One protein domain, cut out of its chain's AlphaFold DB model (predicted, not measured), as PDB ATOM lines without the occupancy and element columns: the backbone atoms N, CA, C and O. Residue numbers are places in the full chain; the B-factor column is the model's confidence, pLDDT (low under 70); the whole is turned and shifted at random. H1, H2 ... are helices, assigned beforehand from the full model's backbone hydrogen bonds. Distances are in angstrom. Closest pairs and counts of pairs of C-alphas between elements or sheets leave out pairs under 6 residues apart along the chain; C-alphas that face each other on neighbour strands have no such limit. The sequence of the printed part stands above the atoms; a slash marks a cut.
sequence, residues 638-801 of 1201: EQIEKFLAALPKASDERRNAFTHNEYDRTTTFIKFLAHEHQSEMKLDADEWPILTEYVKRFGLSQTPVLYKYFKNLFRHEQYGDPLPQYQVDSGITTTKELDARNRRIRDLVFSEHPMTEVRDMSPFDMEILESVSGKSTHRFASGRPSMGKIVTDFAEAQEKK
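This is residues 638 to 801 of the 1201 residues of an uncharacterized protein of Candidatus Kerfeldbacteria bacterium RIFCSPLOWO2_01_FULL_48_11 (UniProt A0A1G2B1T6). Helices are strung along one long axis: H5, H7 and H8 pack together in the middle, H1 and H4 lie side by side toward one end, where H2 and H3 make a second pair, and H9 makes the other end. The short H6 sits beside H5, and in the link between H8 and H9 residues 779 to 785 stick out. The printed part has 164 residues with nine named helices, H1 to H9 in chain order, and no named strand; the class is all helix. It is compact, with a radius of gyration of the C-alphas of 17.3 A, and spans 58 by 40 by 30 A.

Start with the two longest helices by residues. Find C-alpha 704 at (17.414, 27.847, -21.118); from there H5, residues 704 to 719, runs 21.7 A, and H7, residues 735 to 750, runs 22.7 A. Between them lies H6, residues 725 to 729. Before H5 come H1, residues 638 to 646, beginning at C-alpha 638 (25.751, 4.220, -26.987); H2, residues 653 to 656; H3, residues 665 to 675, 15.5 A long; and H4, residues 687 to 698, 15.8 A long. After H7 come H8, residues 763 to 772, 14.3 A long, and H9, residues 787 to 799, 18.5 A long, ending at C-alpha 799 (22.501, 53.613, -2.574).

H5 and H8 are the hubs, touching three helices each. H5 and H7 touch at a shallow tilt of 21 degrees, opposite ways, with H7 using residues 735 to 742 alone; the closest C-alphas, Leu 713 and Thr 735, are 6.0 A apart. H8 touches H7 at a steep tilt of 50 degrees, closest at C-alphas Ile 745 and Leu 769, 6.6 A. H5 touches H8 with residues 705 to 706 alone, closest at C-alphas Val 705 and Glu 767, 7.0 A. H5 and H6 are close but not clearly touching, C-alphas Tyr 709 and Gln 727 being closest at 7.2 A. Toward one end, H4 touches H5 with residues 690 to 694 alone, at a steep tilt of 65 degrees; C-alphas Ile 690 and Lys 711 are closest, 6.2 A. H1 touches H4 at a shallow tilt of 13 degrees, the same way, closest at C-alphas Phe 643 and Thr 692, 4.6 A. H2 touches H3, closest at C-alphas Glu 653 and Thr 666, 7.0 A, while H3 and H4 are apart. Toward the other end, H9 touches H8 with residues 787 to 788 alone, about perpendicular at 79 degrees, closest at C-alphas Met 766 and Met 787, 6.3 A. Helix packing is mostly crossed, but only just: 2 of 6 touching pairs given a tilt are at a shallow one. Each O i to N i+4 pair is within hydrogen-bond range in H1 and H3 to H9; H2 is too short for one.

The C-alphas of Glu 638 and Lys 800, the two farthest apart, are 58.2 A apart. The printed part has no cut. The links H3 to H4, H7 to H8 and H8 to H9 are long. The mean pLDDT of the printed part is 87.5, and it is under 70 at residues 650 to 651, 662, 777 and 782 to 783.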
ATOM      1  N   GLU A 638      24.707   3.797 -27.917       91.94
ATOM      2  CA  GLU A 638      25.751   4.220 -26.987       91.94
ATOM      3  C   GLU A 638      25.482   5.622 -26.419       91.94
ATOM      4  O   GLU A 638      25.676   5.850 -25.225       91.94
ATOM      5  N   GLN A 639      25.018   6.561 -27.252       90.56
ATOM      6  CA  GLN A 639      24.752   7.935 -26.823       90.56
ATOM      7  C   GLN A 639      23.578   7.995 -25.843       90.56
ATOM      8  O   GLN A 639      23.693   8.592 -24.772       90.56
ATOM      9  N   ILE A 640      22.475   7.320 -26.171       93.44
ATOM     10  CA  ILE A 640      21.279   7.313 -25.326       93.44
ATOM     11  C   ILE A 640      21.529   6.576 -24.009       93.44
ATOM     12  O   ILE A 640      21.103   7.055 -22.964       93.44
ATOM     13  N   GLU A 641      22.253   5.453 -23.999       93.69
ATOM     14  CA  GLU A 641      22.592   4.785 -22.733       93.69
ATOM     15  C   GLU A 641      23.519   5.631 -21.856       93.69
ATOM     16  O   GLU A 641      23.346   5.655 -20.635       93.69
ATOM     17  N   LYS A 642      24.465   6.375 -22.449       94.56
ATOM     18  CA  LYS A 642      25.288   7.338 -21.699       94.56
ATOM     19  C   LYS A 642      24.434   8.444 -21.078       94.56
ATOM     20  O   LYS A 642      24.646   8.760 -19.908       94.56
ATOM     21  N   PHE A 643      23.462   8.977 -21.819       95.38
ATOM     22  CA  PHE A 643      22.504   9.956 -21.304       95.38
ATOM     23  C   PHE A 643      21.656   9.378 -20.162       95.38
ATOM     24  O   PHE A 643      21.608   9.937 -19.071       95.38
ATOM     25  N   LEU A 644      21.048   8.207 -20.363       93.75
ATOM     26  CA  LEU A 644      20.220   7.548 -19.350       93.75
ATOM     27  C   LEU A 644      21.012   7.207 -18.080       93.75
ATOM     28  O   LEU A 644      20.473   7.261 -16.978       93.75
ATOM     29  N   ALA A 645      22.292   6.854 -18.214       92.94
ATOM     30  CA  ALA A 645      23.182   6.603 -17.084       92.94
ATOM     31  C   ALA A 645      23.617   7.884 -16.346       92.94
ATOM     32  O   ALA A 645      24.051   7.794 -15.195       92.94
ATOM     33  N   ALA A 646      23.526   9.045 -17.000       92.75
ATOM     34  CA  ALA A 646      23.810  10.354 -16.419       92.75
ATOM     35  C   ALA A 646      22.641  10.932 -15.612       92.75
ATOM     36  O   ALA A 646      22.873  11.832 -14.805       92.75
ATOM     37  N   LEU A 647      21.419  10.426 -15.813       91.56
ATOM     38  CA  LEU A 647      20.234  10.892 -15.095       91.56
ATOM     39  C   LEU A 647      20.413  10.793 -13.566       91.56
ATOM     40  O   LEU A 647      21.103   9.883 -13.082       91.56
ATOM     41  N   PRO A 648      19.789  11.708 -12.797       83.81
ATOM     42  CA  PRO A 648      19.839  11.679 -11.340       83.81
ATOM     43  C   PRO A 648      19.466  10.298 -10.789       83.81
ATOM     44  O   PRO A 648      18.475   9.702 -11.195       83.81
ATOM     45  N   LYS A 649      20.282   9.782  -9.861       80.06
ATOM     46  CA  LYS A 649      20.092   8.446  -9.262       80.06
ATOM     47  C   LYS A 649      19.213   8.444  -8.017       80.06
ATOM     48  O   LYS A 649      18.860   7.373  -7.536       80.06
ATOM     49  N   ALA A 650      18.976   9.617  -7.437       61.53
ATOM     50  CA  ALA A 650      18.227   9.739  -6.194       61.53
ATOM     51  C   ALA A 650      16.721   9.505  -6.396       61.53
ATOM     52  O   ALA A 650      16.046   9.069  -5.471       61.53
ATOM     53  N   SER A 651      16.233   9.724  -7.617       64.62
ATOM     54  CA  SER A 651      14.918   9.310  -8.092       64.62
ATOM     55  C   SER A 651      15.064   8.211  -9.153       64.62
ATOM     56  O   SER A 651      16.115   8.055  -9.780       64.62
ATOM     57  N   ASP A 652      14.002   7.433  -9.375       75.69
ATOM     58  CA  ASP A 652      13.928   6.370 -10.393       75.69
ATOM     59  C   ASP A 652      13.903   6.949 -11.843       75.69
ATOM     60  O   ASP A 652      13.308   6.368 -12.749       75.69
ATOM     61  N   GLU A 653      14.569   8.086 -12.116       84.12
ATOM     62  CA  GLU A 653      14.524   8.808 -13.406       84.12
ATOM     63  C   GLU A 653      14.968   7.925 -14.558       84.12
ATOM     64  O   GLU A 653      14.305   7.849 -15.585       84.12
ATOM     65  N   ARG A 654      16.063   7.173 -14.386       88.44
ATOM     66  CA  ARG A 654      16.519   6.240 -15.425       88.44
ATOM     67  C   ARG A 654      15.468   5.177 -15.737       88.44
ATOM     68  O   ARG A 654      15.447   4.659 -16.850       88.44
ATOM     69  N   ARG A 655      14.623   4.807 -14.775       84.25
ATOM     70  CA  ARG A 655      13.531   3.852 -14.978       84.25
ATOM     71  C   ARG A 655      12.310   4.517 -15.614       84.25
ATOM     72  O   ARG A 655      11.682   3.853 -16.435       84.25
ATOM     73  N   ASN A 656      12.046   5.792 -15.342       84.69
ATOM     74  CA  ASN A 656      10.865   6.515 -15.827       84.69
ATOM     75  C   ASN A 656      11.083   7.320 -17.121       84.69
ATOM     76  O   ASN A 656      10.119   7.603 -17.822       84.69
ATOM     77  N   ALA A 657      12.322   7.625 -17.503       86.50
ATOM     78  CA  ALA A 657      12.630   8.444 -18.674       86.50
ATOM     79  C   ALA A 657      12.044   7.877 -19.978       86.50
ATOM     80  O   ALA A 657      12.304   6.710 -20.298       86.50
ATOM     81  N   PHE A 658      11.339   8.700 -20.753       85.50
ATOM     82  CA  PHE A 658      10.711   8.333 -22.034       85.50
ATOM     83  C   PHE A 658       9.713   7.173 -21.923       85.50
ATOM     84  O   PHE A 658       9.661   6.295 -22.793       85.50
ATOM     85  N   THR A 659       8.994   7.115 -20.804       77.44
ATOM     86  CA  THR A 659       7.895   6.161 -20.586       77.44
ATOM     87  C   THR A 659       6.530   6.834 -20.610       77.44
ATOM     88  O   THR A 659       5.532   6.120 -20.659       77.44
ATOM     89  N   HIS A 660       6.491   8.172 -20.588       74.12
ATOM     90  CA  HIS A 660       5.267   8.981 -20.586       74.12
ATOM     91  C   HIS A 660       4.334   8.686 -19.404       74.12
ATOM     92  O   HIS A 660       3.131   8.914 -19.474       74.12
ATOM     93  N   ASN A 661       4.890   8.159 -18.311       71.12
ATOM     94  CA  ASN A 661       4.177   8.016 -17.048       71.12
ATOM     95  C   ASN A 661       4.243   9.323 -16.234       71.12
ATOM     96  O   ASN A 661       4.997  10.238 -16.558       71.12
ATOM     97  N   GLU A 662       3.487   9.397 -15.137       56.88
ATOM     98  CA  GLU A 662       3.434  10.581 -14.258       56.88
ATOM     99  C   GLU A 662       4.790  10.974 -13.628       56.88
ATOM    100  O   GLU A 662       4.947  12.079 -13.114       56.88
ATOM    101  N   TYR A 663       5.786  10.085 -13.692       71.44
ATOM    102  CA  TYR A 663       7.134  10.290 -13.168       71.44
ATOM    103  C   TYR A 663       8.167  10.588 -14.269       71.44
ATOM    104  O   TYR A 663       9.360  10.678 -13.971       71.44
ATOM    105  N   ASP A 664       7.760  10.725 -15.535       77.88
ATOM    106  CA  ASP A 664       8.666  10.968 -16.661       77.88
ATOM    107  C   ASP A 664       9.077  12.444 -16.776       77.88
ATOM    108  O   ASP A 664       8.738  13.166 -17.714       77.88
ATOM    109  N   ARG A 665       9.882  12.898 -15.813       82.00
ATOM    110  CA  ARG A 665      10.417  14.267 -15.789       82.00
ATOM    111  C   ARG A 665      11.464  14.509 -16.877       82.00
ATOM    112  O   ARG A 665      11.743  15.656 -17.227       82.00
ATOM    113  N   THR A 666      12.059  13.441 -17.413       88.12
ATOM    114  CA  THR A 666      13.116  13.526 -18.428       88.12
ATOM    115  C   THR A 666      12.557  13.993 -19.769       88.12
ATOM    116  O   THR A 666      13.134  14.892 -20.382       88.12
ATOM    117  N   THR A 667      11.415  13.446 -20.199       84.94
ATOM    118  CA  THR A 667      10.733  13.903 -21.419       84.94
ATOM    119  C   THR A 667      10.322  15.369 -21.289       84.94
ATOM    120  O   THR A 667      10.645  16.175 -22.163       84.94
ATOM    121  N   THR A 668       9.719  15.760 -20.159       80.88
ATOM    122  CA  THR A 668       9.340  17.157 -19.881       80.88
ATOM    123  C   THR A 668      10.540  18.105 -19.923       80.88
ATOM    124  O   THR A 668      10.464  19.184 -20.509       80.88
ATOM    125  N   PHE A 669      11.672  17.709 -19.335       87.31
ATOM    126  CA  PHE A 669      12.914  18.481 -19.360       87.31
ATOM    127  C   PHE A 669      13.423  18.733 -20.786       87.31
ATOM    128  O   PHE A 669      13.727  19.876 -21.133       87.31
ATOM    129  N   ILE A 670      13.481  17.698 -21.630       88.75
ATOM    130  CA  ILE A 670      13.976  17.843 -23.006       88.75
ATOM    131  C   ILE A 670      12.981  18.645 -23.850       88.75
ATOM    132  O   ILE A 670      13.407  19.532 -24.586       88.75
ATOM    133  N   LYS A 671      11.666  18.410 -23.715       84.38
ATOM    134  CA  LYS A 671      10.636  19.206 -24.410       84.38
ATOM    135  C   LYS A 671      10.738  20.691 -24.073       84.38
ATOM    136  O   LYS A 671      10.581  21.520 -24.968       84.38
ATOM    137  N   PHE A 672      11.004  21.016 -22.809       79.88
ATOM    138  CA  PHE A 672      11.178  22.393 -22.367       79.88
ATOM    139  C   PHE A 672      12.377  23.046 -23.059       79.88
ATOM    140  O   PHE A 672      12.229  24.078 -23.707       79.88
ATOM    141  N   LEU A 673      13.552  22.411 -23.004       84.81
ATOM    142  CA  LEU A 673      14.727  22.952 -23.682       84.81
ATOM    143  C   LEU A 673      14.537  23.011 -25.205       84.81
ATOM    144  O   LEU A 673      14.974  23.976 -25.810       84.81
ATOM    145  N   ALA A 674      13.859  22.051 -25.835       81.88
ATOM    146  CA  ALA A 674      13.608  22.068 -27.282       81.88
ATOM    147  C   ALA A 674      12.725  23.235 -27.743       81.88
ATOM    148  O   ALA A 674      12.882  23.717 -28.862       81.88
ATOM    149  N   HIS A 675      11.783  23.652 -26.901       73.00
ATOM    150  CA  HIS A 675      10.807  24.687 -27.226       73.00
ATOM    151  C   HIS A 675      11.318  26.094 -26.939       73.00
ATOM    152  O   HIS A 675      11.065  27.023 -27.703       73.00
ATOM    153  N   GLU A 676      12.050  26.260 -25.840       74.25
ATOM    154  CA  GLU A 676      12.545  27.567 -25.440       74.25
ATOM    155  C   GLU A 676      13.590  28.075 -26.432       74.25
ATOM    156  O   GLU A 676      14.739  27.645 -26.415       74.25
ATOM    157  N   HIS A 677      13.220  29.049 -27.270       70.69
ATOM    158  CA  HIS A 677      14.115  29.631 -28.278       70.69
ATOM    159  C   HIS A 677      15.456  30.109 -27.699       70.69
ATOM    160  O   HIS A 677      16.473  30.092 -28.391       70.69
ATOM    161  N   GLN A 678      15.470  30.512 -26.426       73.81
ATOM    162  CA  GLN A 678      16.672  30.935 -25.710       73.81
ATOM    163  C   GLN A 678      17.675  29.803 -25.449       73.81
ATOM    164  O   GLN A 678      18.847  30.095 -25.230       73.81
ATOM    165  N   SER A 679      17.256  28.534 -25.462       77.56
ATOM    166  CA  SER A 679      18.150  27.387 -25.262       77.56
ATOM    167  C   SER A 679      19.027  27.114 -26.490       77.56
ATOM    168  O   SER A 679      20.090  26.506 -26.364       77.56
ATOM    169  N   GLU A 680      18.561  27.525 -27.680       84.50
ATOM    170  CA  GLU A 680      19.122  27.162 -28.989       84.50
ATOM    171  C   GLU A 680      19.359  25.644 -29.155       84.50
ATOM    172  O   GLU A 680      20.228  25.196 -29.917       84.50
ATOM    173  N   MET A 681      18.592  24.827 -28.425       86.50
ATOM    174  CA  MET A 681      18.664  23.376 -28.499       86.50
ATOM    175  C   MET A 681      18.074  22.900 -29.826       86.50
ATOM    176  O   MET A 681      16.980  23.297 -30.224       86.50
ATOM    177  N   LYS A 682      18.799  22.017 -30.510       84.56
ATOM    178  CA  LYS A 682      18.300  21.283 -31.674       84.56
ATOM    179  C   LYS A 682      18.497  19.815 -31.371       84.56
ATOM    180  O   LYS A 682      19.615  19.412 -31.090       84.56
ATOM    181  N   LEU A 683      17.417  19.039 -31.358       83.75
ATOM    182  CA  LEU A 683      17.494  17.632 -30.985       83.75
ATOM    183  C   LEU A 683      18.056  16.802 -32.151       83.75
ATOM    184  O   LEU A 683      17.311  16.208 -32.931       83.75
ATOM    185  N   ASP A 684      19.381  16.794 -32.275       84.56
ATOM    186  CA  ASP A 684      20.150  16.016 -33.244       84.56
ATOM    187  C   ASP A 684      21.188  15.109 -32.548       84.56
ATOM    188  O   ASP A 684      21.239  15.012 -31.321       84.56
ATOM    189  N   ALA A 685      21.985  14.377 -33.332       81.75
ATOM    190  CA  ALA A 685      22.981  13.446 -32.796       81.75
ATOM    191  C   ALA A 685      24.149  14.146 -32.073       81.75
ATOM    192  O   ALA A 685      24.769  13.542 -31.198       81.75
ATOM    193  N   ASP A 686      24.444  15.403 -32.410       85.62
ATOM    194  CA  ASP A 686      25.529  16.162 -31.782       85.62
ATOM    195  C   ASP A 686      25.094  16.737 -30.425       85.62
ATOM    196  O   ASP A 686      25.936  17.033 -29.572       85.62
ATOM    197  N   GLU A 687      23.784  16.851 -30.195       91.06
ATOM    198  CA  GLU A 687      23.210  17.412 -28.973       91.06
ATOM    199  C   GLU A 687      23.243  16.439 -27.777       91.06
ATOM    200  O   GLU A 687      23.413  16.864 -26.634       91.06
ATOM    201  N   TRP A 688      23.136  15.123 -27.995       92.19
ATOM    202  CA  TRP A 688      23.077  14.131 -26.905       92.19
ATOM    203  C   TRP A 688      24.315  14.082 -26.000       92.19
ATOM    204  O   TRP A 688      24.145  13.982 -24.779       92.19
ATOM    205  N   PRO A 689      25.559  14.170 -26.515       92.69
ATOM    206  CA  PRO A 689      26.741  14.330 -25.670       92.69
ATOM    207  C   PRO A 689      26.669  15.577 -24.778       92.69
ATOM    208  O   PRO A 689      27.046  15.515 -23.607       92.69
ATOM    209  N   ILE A 690      26.129  16.681 -25.305       94.94
ATOM    210  CA  ILE A 690      25.969  17.950 -24.586       94.94
ATOM    211  C   ILE A 690      24.929  17.788 -23.476       94.94
ATOM    212  O   ILE A 690      25.226  18.063 -22.316       94.94
ATOM    213  N   LEU A 691      23.747  17.252 -23.799       94.44
ATOM    214  CA  LEU A 691      22.697  16.939 -22.824       94.44
ATOM    215  C   LEU A 691      23.199  15.999 -21.725       94.44
ATOM    216  O   LEU A 691      22.915  16.215 -20.550       94.44
ATOM    217  N   THR A 692      23.979  14.981 -22.087       95.00
ATOM    218  CA  THR A 692      24.551  14.023 -21.132       95.00
ATOM    219  C   THR A 692      25.435  14.725 -20.106       95.00
ATOM    220  O   THR A 692      25.271  14.514 -18.905       95.00
ATOM    221  N   GLU A 693      26.370  15.566 -20.550       94.75
ATOM    222  CA  GLU A 693      27.273  16.277 -19.639       94.75
ATOM    223  C   GLU A 693      26.576  17.412 -18.881       94.75
ATOM    224  O   GLU A 693      26.889  17.645 -17.711       94.75
ATOM    225  N   TYR A 694      25.580  18.059 -19.490       94.56
ATOM    226  CA  TYR A 694      24.726  19.031 -18.813       94.56
ATOM    227  C   TYR A 694      23.976  18.379 -17.648       94.56
ATOM    228  O   TYR A 694      24.054  18.859 -16.519       94.56
ATOM    229  N   VAL A 695      23.316  17.240 -17.887       92.75
ATOM    230  CA  VAL A 695      22.548  16.519 -16.863       92.75
ATOM    231  C   VAL A 695      23.443  16.018 -15.732       92.75
ATOM    232  O   VAL A 695      23.064  16.129 -14.567       92.75
ATOM    233  N   LYS A 696      24.664  15.547 -16.022       90.44
ATOM    234  CA  LYS A 696      25.621  15.172 -14.960       90.44
ATOM    235  C   LYS A 696      25.941  16.331 -14.016       90.44
ATOM    236  O   LYS A 696      26.192  16.097 -12.836       90.44
ATOM    237  N   ARG A 697      25.993  17.559 -14.538       89.00
ATOM    238  CA  ARG A 697      26.418  18.749 -13.785       89.00
ATOM    239  C   ARG A 697      25.265  19.476 -13.114       89.00
ATOM    240  O   ARG A 697      25.409  19.914 -11.973       89.00
ATOM    241  N   PHE A 698      24.147  19.607 -13.817       87.62
ATOM    242  CA  PHE A 698      23.021  20.455 -13.432       87.62
ATOM    243  C   PHE A 698      21.714  19.680 -13.235       87.62
ATOM    244  O   PHE A 698      20.685  20.290 -12.945       87.62
ATOM    245  N   GLY A 699      21.724  18.352 -13.383       88.19
ATOM    246  CA  GLY A 699      20.512  17.539 -13.344       88.19
ATOM    247  C   GLY A 699      19.534  17.932 -14.453       88.19
ATOM    248  O   GLY A 699      19.930  18.333 -15.545       88.19
ATOM    249  N   LEU A 700      18.240  17.857 -14.158       86.88
ATOM    250  CA  LEU A 700      17.165  18.222 -15.087       86.88
ATOM    251  C   LEU A 700      16.817  19.725 -15.024       86.88
ATOM    252  O   LEU A 700      15.650  20.102 -15.075       86.88
ATOM    253  N   SER A 701      17.816  20.603 -14.859       84.25
ATOM    254  CA  SER A 701      17.584  22.049 -14.706       84.25
ATOM    255  C   SER A 701      16.986  22.673 -15.971       84.25
ATOM    256  O   SER A 701      17.668  22.794 -16.991       84.25
ATOM    257  N   GLN A 702      15.750  23.160 -15.869       81.75
ATOM    258  CA  GLN A 702      14.984  23.840 -16.922       81.75
ATOM    259  C   GLN A 702      15.339  25.337 -17.030       81.75
ATOM    260  O   GLN A 702      14.483  26.210 -16.941       81.75
ATOM    261  N   THR A 703      16.624  25.653 -17.200       84.75
ATOM    262  CA  THR A 703      17.099  27.040 -17.341       84.75
ATOM    263  C   THR A 703      17.710  27.225 -18.736       84.75
ATOM    264  O   THR A 703      18.856  26.814 -18.939       84.75
ATOM    265  N   PRO A 704      16.989  27.819 -19.714       86.25
ATOM    266  CA  PRO A 704      17.414  27.847 -21.118       86.25
ATOM    267  C   PRO A 704      18.780  28.507 -21.330       86.25
ATOM    268  O   PRO A 704      19.635  27.952 -22.016       86.25
ATOM    269  N   VAL A 705      19.028  29.644 -20.673       89.38
ATOM    270  CA  VAL A 705      20.311  30.357 -20.775       89.38
ATOM    271  C   VAL A 705      21.484  29.553 -20.220       89.38
ATOM    272  O   VAL A 705      22.572  29.567 -20.794       89.38
ATOM    273  N   LEU A 706      21.264  28.805 -19.133       92.31
ATOM    274  CA  LEU A 706      22.285  27.951 -18.530       92.31
ATOM    275  C   LEU A 706      22.683  26.853 -19.515       92.31
ATOM    276  O   LEU A 706      23.872  26.611 -19.719       92.31
ATOM    277  N   TYR A 707      21.688  26.239 -20.160       94.25
ATOM    278  CA  TYR A 707      21.910  25.245 -21.201       94.25
ATOM    279  C   TYR A 707      22.656  25.830 -22.404       94.25
ATOM    280  O   TYR A 707      23.670  25.275 -22.818       94.25
ATOM    281  N   LYS A 708      22.224  26.990 -22.913       94.31
ATOM    282  CA  LYS A 708      22.865  27.683 -24.040       94.31
ATOM    283  C   LYS A 708      24.339  27.999 -23.774       94.31
ATOM    284  O   LYS A 708      25.199  27.674 -24.592       94.31
ATOM    285  N   TYR A 709      24.651  28.585 -22.617       94.88
ATOM    286  CA  TYR A 709      26.036  28.891 -22.244       94.88
ATOM    287  C   TYR A 709      26.867  27.619 -22.093       94.88
ATOM    288  O   TYR A 709      27.997  27.566 -22.581       94.88
ATOM    289  N   PHE A 710      26.310  26.586 -21.452       96.31
ATOM    290  CA  PHE A 710      26.979  25.299 -21.302       96.31
ATOM    291  C   PHE A 710      27.273  24.656 -22.657       96.31
ATOM    292  O   PHE A 710      28.393  24.214 -22.888       96.31
ATOM    293  N   LYS A 711      26.298  24.652 -23.569       95.44
ATOM    294  CA  LYS A 711      26.428  24.126 -24.929       95.44
ATOM    295  C   LYS A 711      27.578  24.786 -25.684       95.44
ATOM    296  O   LYS A 711      28.421  24.079 -26.233       95.44
ATOM    297  N   ASN A 712      27.652  26.117 -25.676       94.88
ATOM    298  CA  ASN A 712      28.736  26.848 -26.340       94.88
ATOM    299  C   ASN A 712      30.107  26.505 -25.748       94.88
ATOM    300  O   ASN A 712      31.054  26.271 -26.493       94.88
ATOM    301  N   LEU A 713      30.207  26.436 -24.415       96.06
ATOM    302  CA  LEU A 713      31.454  26.092 -23.723       96.06
ATOM    303  C   LEU A 713      31.870  24.661 -23.995       96.06
ATOM    304  O   LEU A 713      33.031  24.409 -24.281       96.06
ATOM    305  N   PHE A 714      30.924  23.731 -23.948       94.50
ATOM    306  CA  PHE A 714      31.186  22.336 -24.240       94.50
ATOM    307  C   PHE A 714      31.731  22.179 -25.661       94.50
ATOM    308  O   PHE A 714      32.740  21.508 -25.864       94.50
ATOM    309  N   ARG A 715      31.122  22.855 -26.643       92.38
ATOM    310  CA  ARG A 715      31.604  22.839 -28.029       92.38
ATOM    311  C   ARG A 715      32.965  23.516 -28.186       92.38
ATOM    312  O   ARG A 715      33.814  22.998 -28.903       92.38
ATOM    313  N   HIS A 716      33.201  24.621 -27.486       94.56
ATOM    314  CA  HIS A 716      34.501  25.287 -27.468       94.56
ATOM    315  C   HIS A 716      35.599  24.389 -26.879       94.56
ATOM    316  O   HIS A 716      36.646  24.203 -27.492       94.56
ATOM    317  N   GLU A 717      35.342  23.782 -25.721       92.44
ATOM    318  CA  GLU A 717      36.301  22.954 -24.986       92.44
ATOM    319  C   GLU A 717      36.576  21.611 -25.681       92.44
ATOM    320  O   GLU A 717      37.709  21.133 -25.648       92.44
ATOM    321  N   GLN A 718      35.565  20.993 -26.306       91.06
ATOM    322  CA  GLN A 718      35.705  19.681 -26.953       91.06
ATOM    323  C   GLN A 718      36.074  19.762 -28.436       91.06
ATOM    324  O   GLN A 718      36.839  18.927 -28.919       91.06
ATOM    325  N   TYR A 719      35.535  20.742 -29.165       90.56
ATOM    326  CA  TYR A 719      35.654  20.823 -30.626       90.56
ATOM    327  C   TYR A 719      36.424  22.058 -31.114       90.56
ATOM    328  O   TYR A 719      36.780  22.121 -32.288       90.56
ATOM    329  N   GLY A 720      36.736  23.017 -30.236       90.44
ATOM    330  CA  GLY A 720      37.450  24.243 -30.602       90.44
ATOM    331  C   GLY A 720      36.577  25.305 -31.280       90.44
ATOM    332  O   GLY A 720      37.120  26.250 -31.855       90.44
ATOM    333  N   ASP A 721      35.246  25.174 -31.218       93.44
ATOM    334  CA  ASP A 721      34.308  26.158 -31.771       93.44
ATOM    335  C   ASP A 721      34.515  27.537 -31.105       93.44
ATOM    336  O   ASP A 721      34.708  27.602 -29.890       93.44
ATOM    337  N   PRO A 722      34.488  28.663 -31.841       93.69
ATOM    338  CA  PRO A 722      34.652  29.982 -31.236       93.69
ATOM    339  C   PRO A 722      33.463  30.328 -30.331       93.69
ATOM    340  O   PRO A 722      32.306  30.136 -30.708       93.69
ATOM    341  N   LEU A 723      33.743  30.892 -29.151       94.31
ATOM    342  CA  LEU A 723      32.690  31.373 -28.259       94.31
ATOM    343  C   LEU A 723      31.996  32.613 -28.847       94.31
ATOM    344  O   LEU A 723      32.674  33.505 -29.366       94.31
ATOM    345  N   PRO A 724      30.661  32.720 -28.734       93.31
ATOM    346  CA  PRO A 724      29.947  33.927 -29.126       93.31
ATOM    347  C   PRO A 724      30.399  35.156 -28.333       93.31
ATOM    348  O   PRO A 724      30.648  35.070 -27.129       93.31
ATOM    349  N   GLN A 725      30.414  36.324 -28.984       90.06
ATOM    350  CA  GLN A 725      30.911  37.562 -28.371       90.06
ATOM    351  C   GLN A 725      30.176  37.916 -27.070       90.06
ATOM    352  O   GLN A 725      30.830  38.228 -26.086       90.06
ATOM    353  N   TYR A 726      28.847  37.763 -27.018       88.56
ATOM    354  CA  TYR A 726      28.067  38.047 -25.804       88.56
ATOM    355  C   TYR A 726      28.508  37.207 -24.594       88.56
ATOM    356  O   TYR A 726      28.414  37.656 -23.456       88.56
ATOM    357  N   GLN A 727      28.984  35.982 -24.828       92.12
ATOM    358  CA  GLN A 727      29.423  35.080 -23.773       92.12
ATOM    359  C   GLN A 727      30.857  35.399 -23.342       92.12
ATOM    360  O   GLN A 727      31.155  35.372 -22.151       92.12
ATOM    361  N   VAL A 728      31.719  35.801 -24.278       90.19
ATOM    362  CA  VAL A 728      33.037  36.363 -23.948       90.19
ATOM    363  C   VAL A 728      32.881  37.637 -23.111       90.19
ATOM    364  O   VAL A 728      33.517  37.763 -22.068       90.19
ATOM    365  N   ASP A 729      31.975  38.532 -23.510       86.50
ATOM    366  CA  ASP A 729      31.685  39.788 -22.807       86.50
ATOM    367  C   ASP A 729      31.098  39.552 -21.405       86.50
ATOM    368  O   ASP A 729      31.313  40.354 -20.499       86.50
ATOM    369  N   SER A 730      30.398  38.428 -21.196       87.31
ATOM    370  CA  SER A 730      29.900  38.021 -19.873       87.31
ATOM    371  C   SER A 730      31.005  37.564 -18.907       87.31
ATOM    372  O   SER A 730      30.759  37.425 -17.710       87.31
ATOM    373  N   GLY A 731      32.213  37.291 -19.417       89.38
ATOM    374  CA  GLY A 731      33.322  36.726 -18.648       89.38
ATOM    375  C   GLY A 731      33.196  35.228 -18.343       89.38
ATOM    376  O   GLY A 731      34.001  34.706 -17.576       89.38
ATOM    377  N   ILE A 732      32.210  34.528 -18.916       93.56
ATOM    378  CA  ILE A 732      32.009  33.084 -18.737       93.56
ATOM    379  C   ILE A 732      32.610  32.343 -19.935       93.56
ATOM    380  O   ILE A 732      31.940  32.086 -20.938       93.56
ATOM    381  N   THR A 733      33.887  31.989 -19.818       93.50
ATOM    382  CA  THR A 733      34.690  31.389 -20.898       93.50
ATOM    383  C   THR A 733      35.022  29.918 -20.679       93.50
ATOM    384  O   THR A 733      35.490  29.252 -21.599       93.50
ATOM    385  N   THR A 734      34.735  29.387 -19.488       93.19
ATOM    386  CA  THR A 734      34.915  27.967 -19.151       93.19
ATOM    387  C   THR A 734      33.680  27.378 -18.473       93.19
ATOM    388  O   THR A 734      32.936  28.070 -17.771       93.19
ATOM    389  N   THR A 735      33.479  26.064 -18.607       92.00
ATOM    390  CA  THR A 735      32.411  25.333 -17.894       92.00
ATOM    391  C   THR A 735      32.512  25.491 -16.375       92.00
ATOM    392  O   THR A 735      31.497  25.586 -15.688       92.00
ATOM    393  N   LYS A 736      33.730  25.603 -15.834       90.25
ATOM    394  CA  LYS A 736      33.971  25.843 -14.405       90.25
ATOM    395  C   LYS A 736      33.481  27.222 -13.945       90.25
ATOM    396  O   LYS A 736      32.944  27.333 -12.844       90.25
ATOM    397  N   GLU A 737      33.677  28.260 -14.754       93.06
ATOM    398  CA  GLU A 737      33.162  29.608 -14.470       93.06
ATOM    399  C   GLU A 737      31.636  29.626 -14.501       93.06
ATOM    400  O   GLU A 737      31.021  30.196 -13.601       93.06
ATOM    401  N   LEU A 738      31.027  28.937 -15.473       94.31
ATOM    402  CA  LEU A 738      29.575  28.792 -15.558       94.31
ATOM    403  C   LEU A 738      29.005  28.096 -14.313       94.31
ATOM    404  O   LEU A 738      28.075  28.613 -13.689       94.31
ATOM    405  N   ASP A 739      29.596  26.961 -13.920       91.19
ATOM    406  CA  ASP A 739      29.225  26.210 -12.715       91.19
ATOM    407  C   ASP A 739      29.296  27.106 -11.469       91.19
ATOM    408  O   ASP A 739      28.364  27.146 -10.662       91.19
ATOM    409  N   ALA A 740      30.396  27.851 -11.319       91.12
ATOM    410  CA  ALA A 740      30.603  28.755 -10.194       91.12
ATOM    411  C   ALA A 740      29.595  29.912 -10.189       91.12
ATOM    412  O   ALA A 740      29.081  30.267  -9.127       91.12
ATOM    413  N   ARG A 741      29.281  30.484 -11.359       90.62
ATOM    414  CA  ARG A 741      28.341  31.604 -11.481       90.62
ATOM    415  C   ARG A 741      26.912  31.175 -11.156       90.62
ATOM    416  O   ARG A 741      26.277  31.810 -10.319       90.62
ATOM    417  N   ASN A 742      26.448  30.062 -11.725       91.50
ATOM    418  CA  ASN A 742      25.125  29.500 -11.440       91.50
ATOM    419  C   ASN A 742      24.967  29.137  -9.953       91.50
ATOM    420  O   ASN A 742      23.975  29.518  -9.330       91.50
ATOM    421  N   ARG A 743      25.962  28.458  -9.358       89.62
ATOM    422  CA  ARG A 743      25.943  28.133  -7.921       89.62
ATOM    423  C   ARG A 743      25.915  29.387  -7.060       89.62
ATOM    424  O   ARG A 743      25.059  29.478  -6.195       89.62
ATOM    425  N   ARG A 744      26.763  30.382  -7.349       90.88
ATOM    426  CA  ARG A 744      26.791  31.647  -6.600       90.88
ATOM    427  C   ARG A 744      25.412  32.305  -6.550       90.88
ATOM    428  O   ARG A 744      24.990  32.709  -5.473       90.88
ATOM    429  N   ILE A 745      24.723  32.438  -7.687       91.38
ATOM    430  CA  ILE A 745      23.399  33.078  -7.715       91.38
ATOM    431  C   ILE A 745      22.374  32.243  -6.942       91.38
ATOM    432  O   ILE A 745      21.668  32.796  -6.104       91.38
ATOM    433  N   ARG A 746      22.326  30.922  -7.151       90.25
ATOM    434  CA  ARG A 746      21.418  30.035  -6.401       90.25
ATOM    435  C   ARG A 746      21.661  30.106  -4.893       90.25
ATOM    436  O   ARG A 746      20.712  30.294  -4.139       90.25
ATOM    437  N   ASP A 747      22.916  30.021  -4.467       89.88
ATOM    438  CA  ASP A 747      23.293  30.086  -3.056       89.88
ATOM    439  C   ASP A 747      22.881  31.425  -2.436       89.88
ATOM    440  O   ASP A 747      22.317  31.438  -1.349       89.88
ATOM    441  N   LEU A 748      23.076  32.547  -3.144       91.38
ATOM    442  CA  LEU A 748      22.623  33.867  -2.688       91.38
ATOM    443  C   LEU A 748      21.097  33.961  -2.587       91.38
ATOM    444  O   LEU A 748      20.583  34.547  -1.637       91.38
ATOM    445  N   VAL A 749      20.367  33.372  -3.537       92.69
ATOM    446  CA  VAL A 749      18.899  33.407  -3.553       92.69
ATOM    447  C   VAL A 749      18.303  32.657  -2.358       92.69
ATOM    448  O   VAL A 749      17.399  33.168  -1.692       92.69
ATOM    449  N   PHE A 750      18.846  31.481  -2.034       92.69
ATOM    450  CA  PHE A 750      18.385  30.647  -0.917       92.69
ATOM    451  C   PHE A 750      19.085  30.943   0.420       92.69
ATOM    452  O   PHE A 750      18.745  30.329   1.427       92.69
ATOM    453  N   SER A 751      20.038  31.878   0.442       90.50
ATOM    454  CA  SER A 751      20.808  32.257   1.632       90.50
ATOM    455  C   SER A 751      19.930  32.830   2.747       90.50
ATOM    456  O   SER A 751      18.949  33.533   2.485       90.50
ATOM    457  N   GLU A 752      20.357  32.607   3.992       90.94
ATOM    458  CA  GLU A 752      19.856  33.305   5.184       90.94
ATOM    459  C   GLU A 752      20.220  34.799   5.179       90.94
ATOM    460  O   GLU A 752      19.547  35.617   5.803       90.94
ATOM    461  N   HIS A 753      21.288  35.172   4.469       90.25
ATOM    462  CA  HIS A 753      21.728  36.555   4.341       90.25
ATOM    463  C   HIS A 753      21.074  37.246   3.137       90.25
ATOM    464  O   HIS A 753      21.131  36.698   2.030       90.25
ATOM    465  N   PRO A 754      20.531  38.467   3.312       89.88
ATOM    466  CA  PRO A 754      19.933  39.230   2.225       89.88
ATOM    467  C   PRO A 754      20.902  39.485   1.068       89.88
ATOM    468  O   PRO A 754      22.053  39.881   1.266       89.88
ATOM    469  N   MET A 755      20.414  39.333  -0.161       92.94
ATOM    470  CA  MET A 755      21.178  39.668  -1.360       92.94
ATOM    471  C   MET A 755      21.195  41.189  -1.574       92.94
ATOM    472  O   MET A 755      20.199  41.771  -2.005       92.94
ATOM    473  N   THR A 756      22.322  41.836  -1.270       89.81
ATOM    474  CA  THR A 756      22.481  43.300  -1.375       89.81
ATOM    475  C   THR A 756      23.465  43.747  -2.456       89.81
ATOM    476  O   THR A 756      23.373  44.855  -2.962       89.81
ATOM    477  N   GLU A 757      24.418  42.909  -2.852       87.19
ATOM    478  CA  GLU A 757      25.397  43.265  -3.885       87.19
ATOM    479  C   GLU A 757      24.876  42.896  -5.279       87.19
ATOM    480  O   GLU A 757      25.088  41.779  -5.752       87.19
ATOM    481  N   VAL A 758      24.164  43.827  -5.925       89.69
ATOM    482  CA  VAL A 758      23.418  43.539  -7.171       89.69
ATOM    483  C   VAL A 758      23.794  44.421  -8.373       89.69
ATOM    484  O   VAL A 758      23.324  44.176  -9.478       89.69
ATOM    485  N   ARG A 759      24.651  45.439  -8.191       79.75
ATOM    486  CA  ARG A 759      25.022  46.400  -9.256       79.75
ATOM    487  C   ARG A 759      25.754  45.766 -10.433       79.75
ATOM    488  O   ARG A 759      25.521  46.147 -11.572       79.75
ATOM    489  N   ASP A 760      26.602  44.787 -10.144       82.19
ATOM    490  CA  ASP A 760      27.497  44.169 -11.126       82.19
ATOM    491  C   ASP A 760      26.936  42.839 -11.661       82.19
ATOM    492  O   ASP A 760      27.682  41.918 -12.009       82.19
ATOM    493  N   MET A 761      25.606  42.692 -11.668       88.44
ATOM    494  CA  MET A 761      24.948  41.529 -12.259       88.44
ATOM    495  C   MET A 761      24.997  41.635 -13.781       88.44
ATOM    496  O   MET A 761      24.519  42.600 -14.375       88.44
ATOM    497  N   SER A 762      25.579  40.624 -14.420       88.00
ATOM    498  CA  SER A 762      25.570  40.492 -15.872       88.00
ATOM    499  C   SER A 762      24.173  40.069 -16.358       88.00
ATOM    500  O   SER A 762      23.375  39.569 -15.558       88.00
ATOM    501  N   PRO A 763      23.866  40.195 -17.662       87.69
ATOM    502  CA  PRO A 763      22.618  39.673 -18.223       87.69
ATOM    503  C   PRO A 763      22.380  38.194 -17.886       87.69
ATOM    504  O   PRO A 763      21.271  37.819 -17.519       87.69
ATOM    505  N   PHE A 764      23.441  37.377 -17.896       89.12
ATOM    506  CA  PHE A 764      23.364  35.973 -17.490       89.12
ATOM    507  C   PHE A 764      22.880  35.822 -16.040       89.12
ATOM    508  O   PHE A 764      22.009  35.006 -15.759       89.12
ATOM    509  N   ASP A 765      23.392  36.637 -15.115       90.69
ATOM    510  CA  ASP A 765      23.005  36.559 -13.700       90.69
ATOM    511  C   ASP A 765      21.548  36.934 -13.477       90.69
ATOM    512  O   ASP A 765      20.882  36.325 -12.641       90.69
ATOM    513  N   MET A 766      21.058  37.922 -14.228       90.38
ATOM    514  CA  MET A 766      19.659  38.334 -14.185       90.38
ATOM    515  C   MET A 766      18.739  37.220 -14.684       90.38
ATOM    516  O   MET A 766      17.717  36.966 -14.055       90.38
ATOM    517  N   GLU A 767      19.110  36.515 -15.754       88.31
ATOM    518  CA  GLU A 767      18.321  35.396 -16.280       88.31
ATOM    519  C   GLU A 767      18.342  34.176 -15.340       88.31
ATOM    520  O   GLU A 767      17.304  33.549 -15.112       88.31
ATOM    521  N   ILE A 768      19.485  33.863 -14.709       90.12
ATOM    522  CA  ILE A 768      19.535  32.836 -13.653       90.12
ATOM    523  C   ILE A 768      18.668  33.252 -12.463       90.12
ATOM    524  O   ILE A 768      17.903  32.433 -11.954       90.12
ATOM    525  N   LEU A 769      18.751  34.509 -12.021       91.19
ATOM    526  CA  LEU A 769      17.927  35.022 -10.930       91.19
ATOM    527  C   LEU A 769      16.434  34.933 -11.276       91.19
ATOM    528  O   LEU A 769      15.636  34.516 -10.439       91.19
ATOM    529  N   GLU A 770      16.050  35.282 -12.502       89.38
ATOM    530  CA  GLU A 770      14.670  35.214 -12.992       89.38
ATOM    531  C   GLU A 770      14.130  33.779 -13.013       89.38
ATOM    532  O   GLU A 770      12.997  33.551 -12.589       89.38
ATOM    533  N   SER A 771      14.964  32.811 -13.402       85.62
ATOM    534  CA  SER A 771      14.633  31.385 -13.350       85.62
ATOM    535  C   SER A 771      14.521  30.861 -11.912       85.62
ATOM    536  O   SER A 771      13.532  30.223 -11.562       85.62
ATOM    537  N   VAL A 772      15.500  31.147 -11.047       86.69
ATOM    538  CA  VAL A 772      15.559  30.593  -9.678       86.69
ATOM    539  C   VAL A 772      14.509  31.223  -8.755       86.69
ATOM    540  O   VAL A 772      13.986  30.542  -7.877       86.69
ATOM    541  N   SER A 773      14.170  32.499  -8.956       87.50
ATOM    542  CA  SER A 773      13.096  33.188  -8.219       87.50
ATOM    543  C   SER A 773      11.688  32.833  -8.709       87.50
ATOM    544  O   SER A 773      10.717  33.330  -8.148       87.50
ATOM    545  N   GLY A 774      11.564  32.021  -9.766       81.69
ATOM    546  CA  GLY A 774      10.281  31.631 -10.351       81.69
ATOM    547  C   GLY A 774       9.608  32.714 -11.198       81.69
ATOM    548  O   GLY A 774       8.549  32.462 -11.769       81.69
ATOM    549  N   LYS A 775      10.213  33.905 -11.344       85.38
ATOM    550  CA  LYS A 775       9.640  35.024 -12.107       85.38
ATOM    551  C   LYS A 775       9.413  34.673 -13.581       85.38
ATOM    552  O   LYS A 775       8.370  35.055 -14.112       85.38
ATOM    553  N   SER A 776      10.324  33.930 -14.221       75.88
ATOM    554  CA  SER A 776      10.182  33.518 -15.633       75.88
ATOM    555  C   SER A 776       8.921  32.692 -15.893       75.88
ATOM    556  O   SER A 776       8.385  32.701 -16.995       75.88
ATOM    557  N   THR A 777       8.457  31.964 -14.880       69.56
ATOM    558  CA  THR A 777       7.300  31.064 -14.945       69.56
ATOM    559  C   THR A 777       6.124  31.582 -14.124       69.56
ATOM    560  O   THR A 777       5.185  30.840 -13.859       69.56
ATOM    561  N   HIS A 778       6.167  32.834 -13.671       77.06
ATOM    562  CA  HIS A 778       5.169  33.371 -12.760       77.06
ATOM    563  C   HIS A 778       3.907  33.798 -13.510       77.06
ATOM    564  O   HIS A 778       3.969  34.615 -14.434       77.06
ATOM    565  N   ARG A 779       2.734  33.327 -13.072       70.12
ATOM    566  CA  ARG A 779       1.462  33.525 -13.798       70.12
ATOM    567  C   ARG A 779       1.026  34.991 -13.921       70.12
ATOM    568  O   ARG A 779       0.298  35.369 -14.838       70.12
ATOM    569  N   PHE A 780       1.510  35.838 -13.008       72.75
ATOM    570  CA  PHE A 780       1.271  37.289 -12.994       72.75
ATOM    571  C   PHE A 780       2.458  38.118 -13.514       72.75
ATOM    572  O   PHE A 780       2.510  39.317 -13.251       72.75
ATOM    573  N   ALA A 781       3.444  37.514 -14.193       71.50
ATOM    574  CA  ALA A 781       4.613  38.244 -14.701       71.50
ATOM    575  C   ALA A 781       4.263  39.243 -15.817       71.50
ATOM    576  O   ALA A 781       4.921  40.279 -15.947       71.50
ATOM    577  N   SER A 782       3.222  38.954 -16.604       67.69
ATOM    578  CA  SER A 782       2.785  39.817 -17.703       67.69
ATOM    579  C   SER A 782       2.398  41.215 -17.203       67.69
ATOM    580  O   SER A 782       1.691  41.367 -16.209       67.69
ATOM    581  N   GLY A 783       2.900  42.257 -17.873       67.62
ATOM    582  CA  GLY A 783       2.675  43.656 -17.492       67.62
ATOM    583  C   GLY A 783       3.440  44.132 -16.246       67.62
ATOM    584  O   GLY A 783       3.250  45.275 -15.827       67.62
ATOM    585  N   ARG A 784       4.307  43.300 -15.651       83.31
ATOM    586  CA  ARG A 784       5.178  43.677 -14.523       83.31
ATOM    587  C   ARG A 784       6.567  44.121 -15.005       83.31
ATOM    588  O   ARG A 784       6.960  43.785 -16.122       83.31
ATOM    589  N   PRO A 785       7.337  44.856 -14.180       87.50
ATOM    590  CA  PRO A 785       8.719  45.212 -14.497       87.50
ATOM    591  C   PRO A 785       9.586  43.994 -14.850       87.50
ATOM    592  O   PRO A 785       9.423  42.914 -14.272       87.50
ATOM    593  N   SER A 786      10.530  44.177 -15.777       89.25
ATOM    594  CA  SER A 786      11.545  43.167 -16.109       89.25
ATOM    595  C   SER A 786      12.528  42.966 -14.954       89.25
ATOM    596  O   SER A 786      12.712  43.870 -14.136       89.25
ATOM    597  N   MET A 787      13.209  41.812 -14.899       91.38
ATOM    598  CA  MET A 787      14.210  41.549 -13.854       91.38
ATOM    599  C   MET A 787      15.303  42.626 -13.818       91.38
ATOM    600  O   MET A 787      15.620  43.146 -12.752       91.38
ATOM    601  N   GLY A 788      15.807  43.052 -14.982       91.56
ATOM    602  CA  GLY A 788      16.804  44.125 -15.055       91.56
ATOM    603  C   GLY A 788      16.318  45.453 -14.466       91.56
ATOM    604  O   GLY A 788      17.090  46.146 -13.801       91.56
ATOM    605  N   LYS A 789      15.030  45.793 -14.635       92.75
ATOM    606  CA  LYS A 789      14.445  46.984 -14.001       92.75
ATOM    607  C   LYS A 789      14.375  46.833 -12.480       92.75
ATOM    608  O   LYS A 789      14.761  47.764 -11.785       92.75
ATOM    609  N   ILE A 790      13.943  45.672 -11.984       94.69
ATOM    610  CA  ILE A 790      13.863  45.386 -10.541       94.69
ATOM    611  C   ILE A 790      15.240  45.508  -9.885       94.69
ATOM    612  O   ILE A 790      15.390  46.211  -8.889       94.69
ATOM    613  N   VAL A 791      16.260  44.883 -10.480       95.25
ATOM    614  CA  VAL A 791      17.644  44.949  -9.992       95.25
ATOM    615  C   VAL A 791      18.158  46.389  -9.976       95.25
ATOM    616  O   VAL A 791      18.743  46.815  -8.981       95.25
ATOM    617  N   THR A 792      17.922  47.145 -11.052       94.38
ATOM    618  CA  THR A 792      18.376  48.541 -11.168       94.38
ATOM    619  C   THR A 792      17.709  49.432 -10.122       94.38
ATOM    620  O   THR A 792      18.405  50.112  -9.369       94.38
ATOM    621  N   ASP A 793      16.377  49.390 -10.029       95.12
ATOM    622  CA  ASP A 793      15.621  50.207  -9.077       95.12
ATOM    623  C   ASP A 793      16.022  49.859  -7.629       95.12
ATOM    624  O   ASP A 793      16.264  50.756  -6.820       95.12
ATOM    625  N   PHE A 794      16.190  48.569  -7.307       95.94
ATOM    626  CA  PHE A 794      16.646  48.129  -5.986       95.94
ATOM    627  C   PHE A 794      18.076  48.606  -5.673       95.94
ATOM    628  O   PHE A 794      18.338  49.112  -4.578       95.94
ATOM    629  N   ALA A 795      19.002  48.512  -6.631       94.81
ATOM    630  CA  ALA A 795      20.381  48.977  -6.472       94.81
ATOM    631  C   ALA A 795      20.478  50.496  -6.252       94.81
ATOM    632  O   ALA A 795      21.363  50.973  -5.529       94.81
ATOM    633  N   GLU A 796      19.599  51.268  -6.892       94.81
ATOM    634  CA  GLU A 796      19.472  52.705  -6.660       94.81
ATOM    635  C   GLU A 796      18.879  53.005  -5.282       94.81
ATOM    636  O   GLU A 796      19.383  53.878  -4.570       94.81
ATOM    637  N   ALA A 797      17.830  52.282  -4.887       93.75
ATOM    638  CA  ALA A 797      17.169  52.454  -3.599       93.75
ATOM    639  C   ALA A 797      18.114  52.132  -2.426       93.75
ATOM    640  O   ALA A 797      18.139  52.836  -1.414       93.75
ATOM    641  N   GLN A 798      18.977  51.124  -2.577       92.44
ATOM    642  CA  GLN A 798      20.022  50.824  -1.597       92.44
ATOM    643  C   GLN A 798      21.077  51.928  -1.481       92.44
ATOM    644  O   GLN A 798      21.462  52.288  -0.368       92.44
ATOM    645  N   GLU A 799      21.523  52.513  -2.595       92.19
ATOM    646  CA  GLU A 799      22.501  53.613  -2.574       92.19
ATOM    647  C   GLU A 799      21.928  54.878  -1.939       92.19
ATOM    648  O   GLU A 799      22.592  55.529  -1.128       92.19
ATOM    649  N   LYS A 800      20.667  55.188  -2.251       95.06
ATOM    650  CA  LYS A 800      19.918  56.293  -1.641       95.06
ATOM    651  C   LYS A 800      19.503  55.993  -0.195       95.06
ATOM    652  O   LYS A 800      19.012  56.893   0.483       95.06
ATOM    653  N   LYS A 801      19.718  54.760   0.288       93.06
ATOM    654  CA  LYS A 801      19.296  54.254   1.604       93.06
ATOM    655  C   LYS A 801      17.790  54.410   1.850       93.06
ATOM    656  O   LYS A 801      17.373  54.676   2.975       93.06
TER     657      LYS A 801